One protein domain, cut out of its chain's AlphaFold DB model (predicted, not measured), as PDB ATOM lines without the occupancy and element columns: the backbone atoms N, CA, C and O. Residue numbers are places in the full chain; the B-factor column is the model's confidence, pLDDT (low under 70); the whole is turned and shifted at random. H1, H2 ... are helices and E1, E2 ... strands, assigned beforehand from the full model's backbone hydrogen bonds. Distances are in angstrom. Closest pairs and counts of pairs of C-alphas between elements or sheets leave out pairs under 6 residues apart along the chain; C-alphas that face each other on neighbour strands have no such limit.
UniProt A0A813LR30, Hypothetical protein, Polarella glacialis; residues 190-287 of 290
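Overview. This is residues 190 to 287 of the 290 residues of the protein "Hypothetical protein" of Polarella glacialis (UniProt A0A813LR30). Little regular structure: among loops sit two small parts, the hairpin E1 and E2 with helix H1 packed on it, and a sheet ordered E3, E5, E4, mixed, with H2 beyond E5. The 98 printed residues, of mixed class with 38 in named elements, run H1, E1, E2, E3, E4, E5, H2. The whole is compact, radius of gyration of the C-alphas 13.4 A, spans 41 by 33 by 23 A.

Arrangement. The closest C-alphas of H1, residues 210 to 220, and E2, residues 232 to 235, are 210 and 234, 5.0 A. E1, residues 226 to 229, is antiparallel to E2: N 227 and O 234, 2.8 A. E5, residues 273 to 277, is parallel to E3, residues 242 to 244: N 276 and O 243, 3.3 A. E5 forms an antiparallel hairpin with E4, residues 256 to 260: N 260 and O 273, 2.8 A. H2, residues 280 to 285, is not on this sheet. Within hydrogen-bond range are 6 of 7 O i to N i+4 pairs in H1; H2 has 0 of 2, and 1 of 3 O i to N i+3 pairs.

Along the chain. H1 spans 15.5 A from C-alpha 210 at (140.524, 153.688, 106.151); H2 ends at C-alpha 285, (155.251, 172.109, 104.179).

Size, cuts and confidence. The printed part has no cut. Links E3 to E4 and E4 to E5 are long. Residues 206 and 261 to 287 have pLDDT under 70.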
ATOM      1  N   SER A 190     134.935 173.236  85.197       90.25
ATOM      2  CA  SER A 190     134.432 173.252  86.574       90.25
ATOM      3  C   SER A 190     133.917 171.870  86.976       90.25
ATOM      4  O   SER A 190     133.344 171.150  86.157       90.25
ATOM      5  N   ILE A 191     134.021 171.531  88.263       89.44
ATOM      6  CA  ILE A 191     133.452 170.298  88.837       89.44
ATOM      7  C   ILE A 191     131.964 170.106  88.513       89.44
ATOM      8  O   ILE A 191     131.512 168.984  88.320       89.44
ATOM      9  N   SER A 192     131.213 171.202  88.396       90.62
ATOM     10  CA  SER A 192     129.783 171.188  88.065       90.62
ATOM     11  C   SER A 192     129.479 170.719  86.636       90.62
ATOM     12  O   SER A 192     128.348 170.345  86.346       90.62
ATOM     13  N   THR A 193     130.475 170.726  85.744       91.81
ATOM     14  CA  THR A 193     130.328 170.312  84.337       91.81
ATOM     15  C   THR A 193     130.607 168.827  84.110       91.81
ATOM     16  O   THR A 193     130.423 168.332  83.000       91.81
ATOM     17  N   ILE A 194     131.053 168.113  85.146       88.94
ATOM     18  CA  ILE A 194     131.433 166.704  85.058       88.94
ATOM     19  C   ILE A 194     130.200 165.833  85.300       88.94
ATOM     20  O   ILE A 194     129.516 165.972  86.314       88.94
ATOM     21  N   ASP A 195     129.938 164.907  84.377       89.56
ATOM     22  CA  ASP A 195     128.863 163.928  84.518       89.56
ATOM     23  C   ASP A 195     129.215 162.907  85.605       89.56
ATOM     24  O   ASP A 195     130.035 162.006  85.414       89.56
ATOM     25  N   LEU A 196     128.570 163.046  86.765       88.81
ATOM     26  CA  LEU A 196     128.812 162.188  87.922       88.81
ATOM     27  C   LEU A 196     128.401 160.728  87.677       88.81
ATOM     28  O   LEU A 196     128.845 159.856  88.418       88.81
ATOM     29  N   SER A 197     127.587 160.437  86.654       88.56
ATOM     30  CA  SER A 197     127.206 159.061  86.308       88.56
ATOM     31  C   SER A 197     128.366 158.243  85.729       88.56
ATOM     32  O   SER A 197     128.344 157.015  85.802       88.56
ATOM     33  N   LEU A 198     129.401 158.919  85.219       84.69
ATOM     34  CA  LEU A 198     130.633 158.303  84.724       84.69
ATOM     35  C   LEU A 198     131.664 158.062  85.838       84.69
ATOM     36  O   LEU A 198     132.731 157.501  85.589       84.69
ATOM     37  N   MET A 199     131.361 158.500  87.062       83.75
ATOM     38  CA  MET A 199     132.295 158.527  88.181       83.75
ATOM     39  C   MET A 199     131.998 157.407  89.172       83.75
ATOM     40  O   MET A 199     130.843 157.126  89.503       83.75
ATOM     41  N   LYS A 200     133.049 156.788  89.714       83.12
ATOM     42  CA  LYS A 200     132.883 155.808  90.783       83.12
ATOM     43  C   LYS A 200     132.525 156.496  92.094       83.12
ATOM     44  O   LYS A 200     133.091 157.523  92.468       83.12
ATOM     45  N   LYS A 201     131.611 155.882  92.843       86.38
ATOM     46  CA  LYS A 201     131.257 156.349  94.185       86.38
ATOM     47  C   LYS A 201     132.397 156.103  95.160       86.38
ATOM     48  O   LYS A 201     132.966 155.007  95.194       86.38
ATOM     49  N   CYS A 202     132.625 157.060  96.051       83.44
ATOM     50  CA  CYS A 202     133.577 156.958  97.150       83.44
ATOM     51  C   CYS A 202     133.389 155.704  98.001       83.44
ATOM     52  O   CYS A 202     134.365 155.129  98.469       83.44
ATOM     53  N   SER A 203     132.141 155.261  98.187       83.19
ATOM     54  CA  SER A 203     131.801 154.067  98.967       83.19
ATOM     55  C   SER A 203     132.323 152.765  98.356       83.19
ATOM     56  O   SER A 203     132.464 151.778  99.073       83.19
ATOM     57  N   THR A 204     132.614 152.769  97.055       77.69
ATOM     58  CA  THR A 204     133.092 151.608  96.288       77.69
ATOM     59  C   THR A 204     134.524 151.764  95.778       77.69
ATOM     60  O   THR A 204     135.116 150.793  95.313       77.69
ATOM     61  N   GLY A 205     135.074 152.980  95.822       71.25
ATOM     62  CA  GLY A 205     136.415 153.307  95.346       71.25
ATOM     63  C   GLY A 205     137.471 153.308  96.451       71.25
ATOM     64  O   GLY A 205     137.203 152.976  97.608       71.25
ATOM     65  N   ARG A 206     138.682 153.746  96.089       66.62
ATOM     66  CA  ARG A 206     139.842 153.840  96.994       66.62
ATOM     67  C   ARG A 206     139.573 154.708  98.227       66.62
ATOM     68  O   ARG A 206     140.026 154.389  99.317       66.62
ATOM     69  N   MET A 207     138.735 155.737  98.080       72.00
ATOM     70  CA  MET A 207     138.346 156.641  99.173       72.00
ATOM     71  C   MET A 207     137.592 155.944 100.322       72.00
ATOM     72  O   MET A 207     137.457 156.513 101.405       72.00
ATOM     73  N   SER A 208     137.118 154.711 100.110       71.25
ATOM     74  CA  SER A 208     136.507 153.893 101.161       71.25
ATOM     75  C   SER A 208     137.519 153.244 102.112       71.25
ATOM     76  O   SER A 208     137.110 152.763 103.174       71.25
ATOM     77  N   PHE A 209     138.813 153.216 101.762       71.56
ATOM     78  CA  PHE A 209     139.849 152.577 102.567       71.56
ATOM     79  C   PHE A 209     140.281 153.461 103.732       71.56
ATOM     80  O   PHE A 209     140.753 154.584 103.554       71.56
ATOM     81  N   SER A 210     140.196 152.920 104.949       78.38
ATOM     82  CA  SER A 210     140.524 153.688 106.151       78.38
ATOM     83  C   SER A 210     141.988 154.091 106.250       78.38
ATOM     84  O   SER A 210     142.311 155.146 106.784       78.38
ATOM     85  N   GLN A 211     142.870 153.274 105.674       77.06
ATOM     86  CA  GLN A 211     144.303 153.540 105.635       77.06
ATOM     87  C   GLN A 211     144.616 154.844 104.891       77.06
ATOM     88  O   GLN A 211     145.489 155.584 105.335       77.06
ATOM     89  N   ASP A 212     143.884 155.165 103.821       79.69
ATOM     90  CA  ASP A 212     144.098 156.397 103.054       79.69
ATOM     91  C   ASP A 212     143.685 157.631 103.873       79.69
ATOM     92  O   ASP A 212     144.397 158.636 103.894       79.69
ATOM     93  N   ALA A 213     142.582 157.531 104.624       86.12
ATOM     94  CA  ALA A 213     142.147 158.579 105.546       86.12
ATOM     95  C   ALA A 213     143.156 158.798 106.687       86.12
ATOM     96  O   ALA A 213     143.485 159.943 107.002       86.12
ATOM     97  N   ASP A 214     143.704 157.721 107.258       83.75
ATOM     98  CA  ASP A 214     144.738 157.786 108.299       83.75
ATOM     99  C   ASP A 214     146.044 158.406 107.775       83.75
ATOM    100  O   ASP A 214     146.628 159.288 108.417       83.75
ATOM    101  N   ILE A 215     146.499 157.973 106.592       79.88
ATOM    102  CA  ILE A 215     147.691 158.505 105.913       79.88
ATOM    103  C   ILE A 215     147.515 159.990 105.596       79.88
ATOM    104  O   ILE A 215     148.492 160.734 105.650       79.88
ATOM    105  N   TYR A 216     146.294 160.432 105.298       84.00
ATOM    106  CA  TYR A 216     145.981 161.830 105.040       84.00
ATOM    107  C   TYR A 216     145.926 162.677 106.320       84.00
ATOM    108  O   TYR A 216     146.609 163.702 106.416       84.00
ATOM    109  N   VAL A 217     145.122 162.279 107.311       91.00
ATOM    110  CA  VAL A 217     144.832 163.115 108.488       91.00
ATOM    111  C   VAL A 217     146.048 163.252 109.401       91.00
ATOM    112  O   VAL A 217     146.288 164.323 109.954       91.00
ATOM    113  N   LYS A 218     146.864 162.198 109.527       88.81
ATOM    114  CA  LYS A 218     148.032 162.177 110.416       88.81
ATOM    115  C   LYS A 218     149.059 163.282 110.100       88.81
ATOM    116  O   LYS A 218     149.482 163.952 111.039       88.81
ATOM    117  N   PRO A 219     149.482 163.501 108.839       86.56
ATOM    118  CA  PRO A 219     150.391 164.592 108.494       86.56
ATOM    119  C   PRO A 219     149.704 165.953 108.300       86.56
ATOM    120  O   PRO A 219     150.361 166.976 108.473       86.56
ATOM    121  N   THR A 220     148.422 166.006 107.919       88.44
ATOM    122  CA  THR A 220     147.747 167.282 107.593       88.44
ATOM    123  C   THR A 220     147.038 167.928 108.784       88.44
ATOM    124  O   THR A 220     146.902 169.154 108.827       88.44
ATOM    125  N   GLY A 221     146.583 167.115 109.741       94.25
ATOM    126  CA  GLY A 221     145.685 167.521 110.820       94.25
ATOM    127  C   GLY A 221     144.270 167.873 110.348       94.25
ATOM    128  O   GLY A 221     143.500 168.437 111.121       94.25
ATOM    129  N   ASP A 222     143.925 167.591 109.090       93.00
ATOM    130  CA  ASP A 222     142.649 167.985 108.500       93.00
ATOM    131  C   ASP A 222     141.529 166.988 108.827       93.00
ATOM    132  O   ASP A 222     141.117 166.158 108.016       93.00
ATOM    133  N   VAL A 223     141.037 167.079 110.061       95.81
ATOM    134  CA  VAL A 223     139.946 166.238 110.571       95.81
ATOM    135  C   VAL A 223     138.609 166.490 109.864       95.81
ATOM    136  O   VAL A 223     137.763 165.604 109.836       95.81
ATOM    137  N   ASP A 224     138.428 167.658 109.242       95.62
ATOM    138  CA  ASP A 224     137.210 168.000 108.498       95.62
ATOM    139  C   ASP A 224     137.144 167.313 107.122       95.62
ATOM    140  O   ASP A 224     136.078 167.259 106.500       95.62
ATOM    141  N   GLY A 225     138.278 166.795 106.633       91.50
ATOM    142  CA  GLY A 225     138.387 166.024 105.394       91.50
ATOM    143  C   GLY A 225     138.081 164.540 105.547       91.50
ATOM    144  O   GLY A 225     138.148 163.803 104.563       91.50
ATOM    145  N   VAL A 226     137.755 164.088 106.755       93.75
ATOM    146  CA  VAL A 226     137.481 162.686 107.074       93.75
ATOM    147  C   VAL A 226     136.176 162.548 107.855       93.75
ATOM    148  O   VAL A 226     135.641 163.510 108.402       93.75
ATOM    149  N   GLU A 227     135.630 161.340 107.884       94.56
ATOM    150  CA  GLU A 227     134.443 160.989 108.655       94.56
ATOM    151  C   GLU A 227     134.517 159.537 109.138       94.56
ATOM    152  O   GLU A 227     135.183 158.700 108.531       94.56
ATOM    153  N   THR A 228     133.830 159.218 110.236       94.25
ATOM    154  CA  THR A 228     133.754 157.841 110.744       94.25
ATOM    155  C   THR A 228     132.470 157.184 110.257       94.25
ATOM    156  O   THR A 228     131.379 157.553 110.689       94.25
ATOM    157  N   VAL A 229     132.595 156.159 109.415       90.25
ATOM    158  CA  VAL A 229     131.467 155.373 108.897       90.25
ATOM    159  C   VAL A 229     131.616 153.938 109.380       90.25
ATOM    160  O   VAL A 229     132.602 153.270 109.072       90.25
ATOM    161  N   SER A 230     130.642 153.457 110.158       90.12
ATOM    162  CA  SER A 230     130.648 152.095 110.721       90.12
ATOM    163  C   SER A 230     131.920 151.761 111.519       90.12
ATOM    164  O   SER A 230     132.444 150.654 111.441       90.12
ATOM    165  N   GLY A 231     132.436 152.736 112.276       89.56
ATOM    166  CA  GLY A 231     133.639 152.578 113.104       89.56
ATOM    167  C   GLY A 231     134.966 152.650 112.341       89.56
ATOM    168  O   GLY A 231     136.017 152.520 112.960       89.56
ATOM    169  N   GLN A 232     134.939 152.881 111.026       89.56
ATOM    170  CA  GLN A 232     136.131 153.086 110.206       89.56
ATOM    171  C   GLN A 232     136.258 154.557 109.819       89.56
ATOM    172  O   GLN A 232     135.290 155.153 109.345       89.56
ATOM    173  N   LEU A 233     137.450 155.128 109.998       90.50
ATOM    174  CA  LEU A 233     137.770 156.449 109.463       90.50
ATOM    175  C   LEU A 233     137.807 156.365 107.933       90.50
ATOM    176  O   LEU A 233     138.385 155.425 107.402       90.50
ATOM    177  N   LYS A 234     137.185 157.300 107.224       90.38
ATOM    178  CA  LYS A 234     137.150 157.372 105.756       90.38
ATOM    179  C   LYS A 234     137.334 158.812 105.302       90.38
ATOM    180  O   LYS A 234     137.110 159.737 106.077       90.38
ATOM    181  N   LEU A 235     137.739 159.006 104.050       88.81
ATOM    182  CA  LEU A 235     137.731 160.333 103.439       88.81
ATOM    183  C   LEU A 235     136.280 160.808 103.297       88.81
ATOM    184  O   LEU A 235     135.424 160.054 102.834       88.81
ATOM    185  N   LYS A 236     136.004 162.046 103.711       92.38
ATOM    186  CA  LYS A 236     134.652 162.610 103.701       92.38
ATOM    187  C   LYS A 236     134.247 163.005 102.292       92.38
ATOM    188  O   LYS A 236     134.882 163.878 101.694       92.38
ATOM    189  N   CYS A 237     133.179 162.402 101.781       89.56
ATOM    190  CA  CYS A 237     132.789 162.610 100.392       89.56
ATOM    191  C   CYS A 237     131.690 163.648 100.189       89.56
ATOM    192  O   CYS A 237     130.714 163.735 100.930       89.56
ATOM    193  N   TRP A 238     131.853 164.424  99.123       91.44
ATOM    194  CA  TRP A 238     130.915 165.412  98.621       91.44
ATOM    195  C   TRP A 238     130.280 164.894  97.328       91.44
ATOM    196  O   TRP A 238     130.972 164.399  96.437       91.44
ATOM    197  N   ASN A 239     128.949 164.970  97.240       91.88
ATOM    198  CA  ASN A 239     128.156 164.413  96.134       91.88
ATOM    199  C   ASN A 239     128.497 162.947  95.800       91.88
ATOM    200  O   ASN A 239     128.506 162.557  94.638       91.88
ATOM    201  N   GLU A 240     128.812 162.146  96.822       90.00
ATOM    202  CA  GLU A 240     129.150 160.713  96.748       90.00
ATOM    203  C   GLU A 240     130.390 160.318  95.928       90.00
ATOM    204  O   GLU A 240     130.811 159.167  96.037       90.00
ATOM    205  N   VAL A 241     130.986 161.212  95.135       88.06
ATOM    206  CA  VAL A 241     132.078 160.874  94.197       88.06
ATOM    207  C   VAL A 241     133.328 161.745  94.361       88.06
ATOM    208  O   VAL A 241     134.392 161.375  93.869       88.06
ATOM    209  N   TRP A 242     133.235 162.875  95.067       87.75
ATOM    210  CA  TRP A 242     134.353 163.805  95.241       87.75
ATOM    211  C   TRP A 242     134.875 163.800  96.665       87.75
ATOM    212  O   TRP A 242     134.100 163.836  97.618       87.75
ATOM    213  N   TRP A 243     136.191 163.906  96.809       90.19
ATOM    214  CA  TRP A 243     136.798 164.377  98.044       90.19
ATOM    215  C   TRP A 243     137.328 165.802  97.849       90.19
ATOM    216  O   TRP A 243     138.103 166.074  96.926       90.19
ATOM    217  N   LEU A 244     136.890 166.724  98.710       90.38
ATOM    218  CA  LEU A 244     137.248 168.140  98.624       90.38
ATOM    219  C   LEU A 244     138.406 168.462  99.572       90.38
ATOM    220  O   LEU A 244     138.290 168.317 100.798       90.38
ATOM    221  N   SER A 245     139.499 168.982  99.010       87.56
ATOM    222  CA  SER A 245     140.590 169.534  99.816       87.56
ATOM    223  C   SER A 245     140.116 170.729 100.662       87.56
ATOM    224  O   SER A 245     139.118 171.371 100.317       87.56
ATOM    225  N   PRO A 246     140.824 171.080 101.755       90.12
ATOM    226  CA  PRO A 246     140.389 172.128 102.683       90.12
ATOM    227  C   PRO A 246     140.019 173.460 102.025       90.12
ATOM    228  O   PRO A 246     139.030 174.080 102.403       90.12
ATOM    229  N   ALA A 247     140.780 173.887 101.015       87.06
ATOM    230  CA  ALA A 247     140.553 175.158 100.329       87.06
ATOM    231  C   ALA A 247     139.328 175.144  99.392       87.06
ATOM    232  O   ALA A 247     138.811 176.207  99.067       87.06
ATOM    233  N   CYS A 248     138.836 173.966  99.000       90.44
ATOM    234  CA  CYS A 248     137.732 173.816  98.051       90.44
ATOM    235  C   CYS A 248     136.368 173.621  98.714       90.44
ATOM    236  O   CYS A 248     135.352 173.682  98.038       90.44
ATOM    237  N   ARG A 249     136.304 173.384 100.029       90.94
ATOM    238  CA  ARG A 249     135.040 173.023 100.704       90.94
ATOM    239  C   ARG A 249     133.979 174.114 100.662       90.94
ATOM    240  O   ARG A 249     132.797 173.797 100.615       90.94
ATOM    241  N   ASN A 250     134.403 175.376 100.688       92.06
ATOM    242  CA  ASN A 250     133.484 176.514 100.676       92.06
ATOM    243  C   ASN A 250     133.080 176.925  99.256       92.06
ATOM    244  O   ASN A 250     132.000 177.477  99.074       92.06
ATOM    245  N   THR A 251     133.948 176.680  98.271       90.75
ATOM    246  CA  THR A 251     133.755 177.083  96.869       90.75
ATOM    247  C   THR A 251     134.290 176.009  95.906       90.75
ATOM    248  O   THR A 251     135.296 176.244  95.226       90.75
ATOM    249  N   PRO A 252     133.663 174.819  95.827       90.75
ATOM    250  CA  PRO A 252     134.177 173.693  95.032       90.75
ATOM    251  C   PRO A 252     134.372 174.015  93.545       90.75
ATOM    252  O   PRO A 252     135.244 173.450  92.886       90.75
ATOM    253  N   GLU A 253     133.583 174.948  93.015       88.62
ATOM    254  CA  GLU A 253     133.612 175.400  91.625       88.62
ATOM    255  C   GLU A 253     134.844 176.247  91.294       88.62
ATOM    256  O   GLU A 253     135.177 176.387  90.121       88.62
ATOM    257  N   SER A 254     135.521 176.792  92.310       86.31
ATOM    258  CA  SER A 254     136.773 177.553  92.160       86.31
ATOM    259  C   SER A 254     138.023 176.669  92.123       86.31
ATOM    260  O   SER A 254     139.138 177.175  92.021       86.31
ATOM    261  N   CYS A 255     137.848 175.351  92.230       89.50
ATOM    262  CA  CYS A 255     138.935 174.389  92.255       89.50
ATOM    263  C   CYS A 255     139.022 173.578  90.969       89.50
ATOM    264  O   CYS A 255     138.020 173.309  90.306       89.50
ATOM    265  N   ILE A 256     140.239 173.132  90.660       91.25
ATOM    266  CA  ILE A 256     140.517 172.290  89.502       91.25
ATOM    267  C   ILE A 256     140.187 170.833  89.871       91.25
ATOM    268  O   ILE A 256     140.782 170.293  90.813       91.25
ATOM    269  N   PRO A 257     139.243 170.179  89.174       89.62
ATOM    270  CA  PRO A 257     138.973 168.762  89.386       89.62
ATOM    271  C   PRO A 257     140.133 167.906  88.848       89.62
ATOM    272  O   PRO A 257     140.540 168.082  87.702       89.62
ATOM    273  N   VAL A 258     140.649 166.956  89.643       85.62
ATOM    274  CA  VAL A 258     141.714 166.024  89.208       85.62
ATOM    275  C   VAL A 258     141.211 164.590  89.173       85.62
ATOM    276  O   VAL A 258     141.234 163.879  90.174       85.62
ATOM    277  N   VAL A 259     140.788 164.152  87.995       80.56
ATOM    278  CA  VAL A 259     140.266 162.803  87.778       80.56
ATOM    279  C   VAL A 259     141.408 161.802  87.580       80.56
ATOM    280  O   VAL A 259     142.279 162.019  86.743       80.56
ATOM    281  N   SER A 260     141.392 160.691  88.320       72.75
ATOM    282  CA  SER A 260     142.278 159.543  88.111       72.75
ATOM    283  C   SER A 260     141.527 158.357  87.511       72.75
ATOM    284  O   SER A 260     140.332 158.169  87.743       72.75
ATOM    285  N   GLY A 261     142.265 157.501  86.803       63.69
ATOM    286  CA  GLY A 261     141.769 156.194  86.374       63.69
ATOM    287  C   GLY A 261     141.481 155.243  87.542       63.69
ATOM    288  O   GLY A 261     141.834 155.528  88.693       63.69
ATOM    289  N   GLY A 262     140.823 154.131  87.200       59.88
ATOM    290  CA  GLY A 262     140.483 152.991  88.053       59.88
ATOM    291  C   GLY A 262     141.649 152.374  88.846       59.88
ATOM    292  O   GLY A 262     142.815 152.680  88.576       59.88
ATOM    293  N   VAL A 263     141.387 151.441  89.780       52.00
ATOM    294  CA  VAL A 263     142.457 150.565  90.303       52.00
ATOM    295  C   VAL A 263     142.989 149.680  89.168       52.00
ATOM    296  O   VAL A 263     142.421 148.643  88.859       52.00
ATOM    297  N   GLY A 264     144.132 150.045  88.591       46.34
ATOM    298  CA  GLY A 264     144.973 149.084  87.881       46.34
ATOM    299  C   GLY A 264     144.993 149.117  86.357       46.34
ATOM    300  O   GLY A 264     145.789 148.359  85.832       46.34
ATOM    301  N   SER A 265     144.266 149.970  85.623       39.62
ATOM    302  CA  SER A 265     144.662 150.365  84.252       39.62
ATOM    303  C   SER A 265     143.746 151.426  83.633       39.62
ATOM    304  O   SER A 265     142.595 151.593  84.013       39.62
ATOM    305  N   TRP A 266     144.270 152.080  82.596       35.69
ATOM    306  CA  TRP A 266     143.578 152.898  81.594       35.69
ATOM    307  C   TRP A 266     142.645 152.095  80.661       35.69
ATOM    308  O   TRP A 266     142.305 152.572  79.580       35.69
ATOM    309  N   ARG A 267     142.279 150.858  81.024       34.41
ATOM    310  CA  ARG A 267     141.358 150.015  80.261       34.41
ATOM    311  C   ARG A 267     140.074 149.822  81.055       34.41
ATOM    312  O   ARG A 267     140.076 149.175  82.093       34.41
ATOM    313  N   ASP A 268     139.012 150.410  80.516       33.72
ATOM    314  CA  ASP A 268     137.592 150.131  80.758       33.72
ATOM    315  C   ASP A 268     137.037 150.272  82.190       33.72
ATOM    316  O   ASP A 268     135.829 150.120  82.373       33.72
ATOM    317  N   ASP A 269     137.848 150.648  83.181       35.00
ATOM    318  CA  ASP A 269     137.341 150.968  84.515       35.00
ATOM    319  C   ASP A 269     136.865 152.432  84.613       35.00
ATOM    320  O   ASP A 269     137.590 153.352  84.208       35.00
ATOM    321  N   PRO A 270     135.665 152.690  85.175       37.78
ATOM    322  CA  PRO A 270     135.232 154.045  85.499       37.78
ATOM    323  C   PRO A 270     136.241 154.711  86.445       37.78
ATOM    324  O   PRO A 270     136.873 154.048  87.264       37.78
ATOM    325  N   ALA A 271     136.404 156.029  86.331       41.47
ATOM    326  CA  ALA A 271     137.379 156.789  87.113       41.47
ATOM    327  C   ALA A 271     137.211 156.553  88.632       41.47
ATOM    328  O   ALA A 271     136.126 156.780  89.176       41.47
ATOM    329  N   ASP A 272     138.275 156.105  89.315       42.59
ATOM    330  CA  ASP A 272     138.204 155.609  90.703       42.59
ATOM    331  C   ASP A 272     138.490 156.658  91.773       42.59
ATOM    332  O   ASP A 272     138.002 156.529  92.901       42.59
ATOM    333  N   VAL A 273     139.328 157.652  91.476       36.88
ATOM    334  CA  VAL A 273     139.716 158.658  92.461       36.88
ATOM    335  C   VAL A 273     139.654 160.019  91.812       36.88
ATOM    336  O   VAL A 273     140.391 160.309  90.875       36.88
ATOM    337  N   VAL A 274     138.802 160.887  92.347       45.62
ATOM    338  CA  VAL A 274     138.945 162.309  92.091       45.62
ATOM    339  C   VAL A 274     139.359 163.051  93.339       45.62
ATOM    340  O   VAL A 274     138.602 163.170  94.303       45.62
ATOM    341  N   LEU A 275     140.563 163.602  93.282       41.97
ATOM    342  CA  LEU A 275     141.023 164.589  94.239       41.97
ATOM    343  C   LEU A 275     140.722 165.972  93.658       41.97
ATOM    344  O   LEU A 275     141.141 166.295  92.553       41.97
ATOM    345  N   GLN A 276     140.007 166.828  94.383       38.84
ATOM    346  CA  GLN A 276     140.076 168.256  94.080       38.84
ATOM    347  C   GLN A 276     141.315 168.840  94.754       38.84
ATOM    348  O   GLN A 276     141.317 169.075  95.967       38.84
ATOM    349  N   TYR A 277     142.365 169.099  93.976       38.78
ATOM    350  CA  TYR A 277     143.502 169.879  94.446       38.78
ATOM    351  C   TYR A 277     143.210 171.371  94.254       38.78
ATOM    352  O   TYR A 277     143.260 171.896  93.149       38.78
ATOM    353  N   ALA A 278     143.019 172.089  95.354       32.16
ATOM    354  CA  ALA A 278     143.714 173.357  95.506       32.16
ATOM    355  C   ALA A 278     144.975 173.015  96.304       32.16
ATOM    356  O   ALA A 278     144.881 172.345  97.333       32.16
ATOM    357  N   LEU A 279     146.161 173.383  95.818       34.28
ATOM    358  CA  LEU A 279     147.469 173.000  96.375       34.28
ATOM    359  C   LEU A 279     147.765 173.613  97.767       34.28
ATOM    360  O   LEU A 279     148.840 174.149  98.018       34.28
ATOM    361  N   GLY A 280     146.852 173.479  98.732       26.39
ATOM    362  CA  GLY A 280     147.096 173.754 100.149       26.39
ATOM    363  C   GLY A 280     148.080 172.768 100.793       26.39
ATOM    364  O   GLY A 280     148.635 173.065 101.849       26.39
ATOM    365  N   PHE A 281     148.357 171.630 100.141       29.78
ATOM    366  CA  PHE A 281     149.284 170.608 100.644       29.78
ATOM    367  C   PHE A 281     150.734 171.117 100.742       29.78
ATOM    368  O   PHE A 281     151.475 170.734 101.645       29.78
ATOM    369  N   TRP A 282     151.129 172.051  99.873       31.78
ATOM    370  CA  TRP A 282     152.504 172.561  99.826       31.78
ATOM    371  C   TRP A 282     152.716 173.832 100.645       31.78
ATOM    372  O   TRP A 282     153.836 174.099 101.089       31.78
ATOM    373  N   HIS A 283     151.652 174.593 100.922       28.70
ATOM    374  CA  HIS A 283     151.792 175.843 101.664       28.70
ATOM    375  C   HIS A 283     152.148 175.612 103.145       28.70
ATOM    376  O   HIS A 283     152.893 176.410 103.717       28.70
ATOM    377  N   ARG A 284     151.703 174.494 103.748       32.03
ATOM    378  CA  ARG A 284     152.095 174.106 105.119       32.03
ATOM    379  C   ARG A 284     153.450 173.406 105.207       32.03
ATOM    380  O   ARG A 284     154.128 173.578 106.214       32.03
ATOM    381  N   TYR A 285     153.906 172.708 104.165       28.34
ATOM    382  CA  TYR A 285     155.251 172.109 104.179       28.34
ATOM    383  C   TYR A 285     156.360 173.174 104.205       28.34
ATOM    384  O   TYR A 285     157.410 172.954 104.804       28.34
ATOM    385  N   ARG A 286     156.103 174.368 103.645       31.11
ATOM    386  CA  ARG A 286     157.013 175.522 103.745       31.11
ATOM    387  C   ARG A 286     156.990 176.233 105.102       31.11
ATOM    388  O   ARG A 286     157.941 176.938 105.405       31.11
ATOM    389  N   GLN A 287     155.939 176.061 105.907       31.70
ATOM    390  CA  GLN A 287     155.865 176.639 107.258       31.70
ATOM    391  C   GLN A 287     156.297 175.664 108.362       31.70
ATOM    392  O   GLN A 287     156.536 176.092 109.482       31.70
TER     393      GLN A 287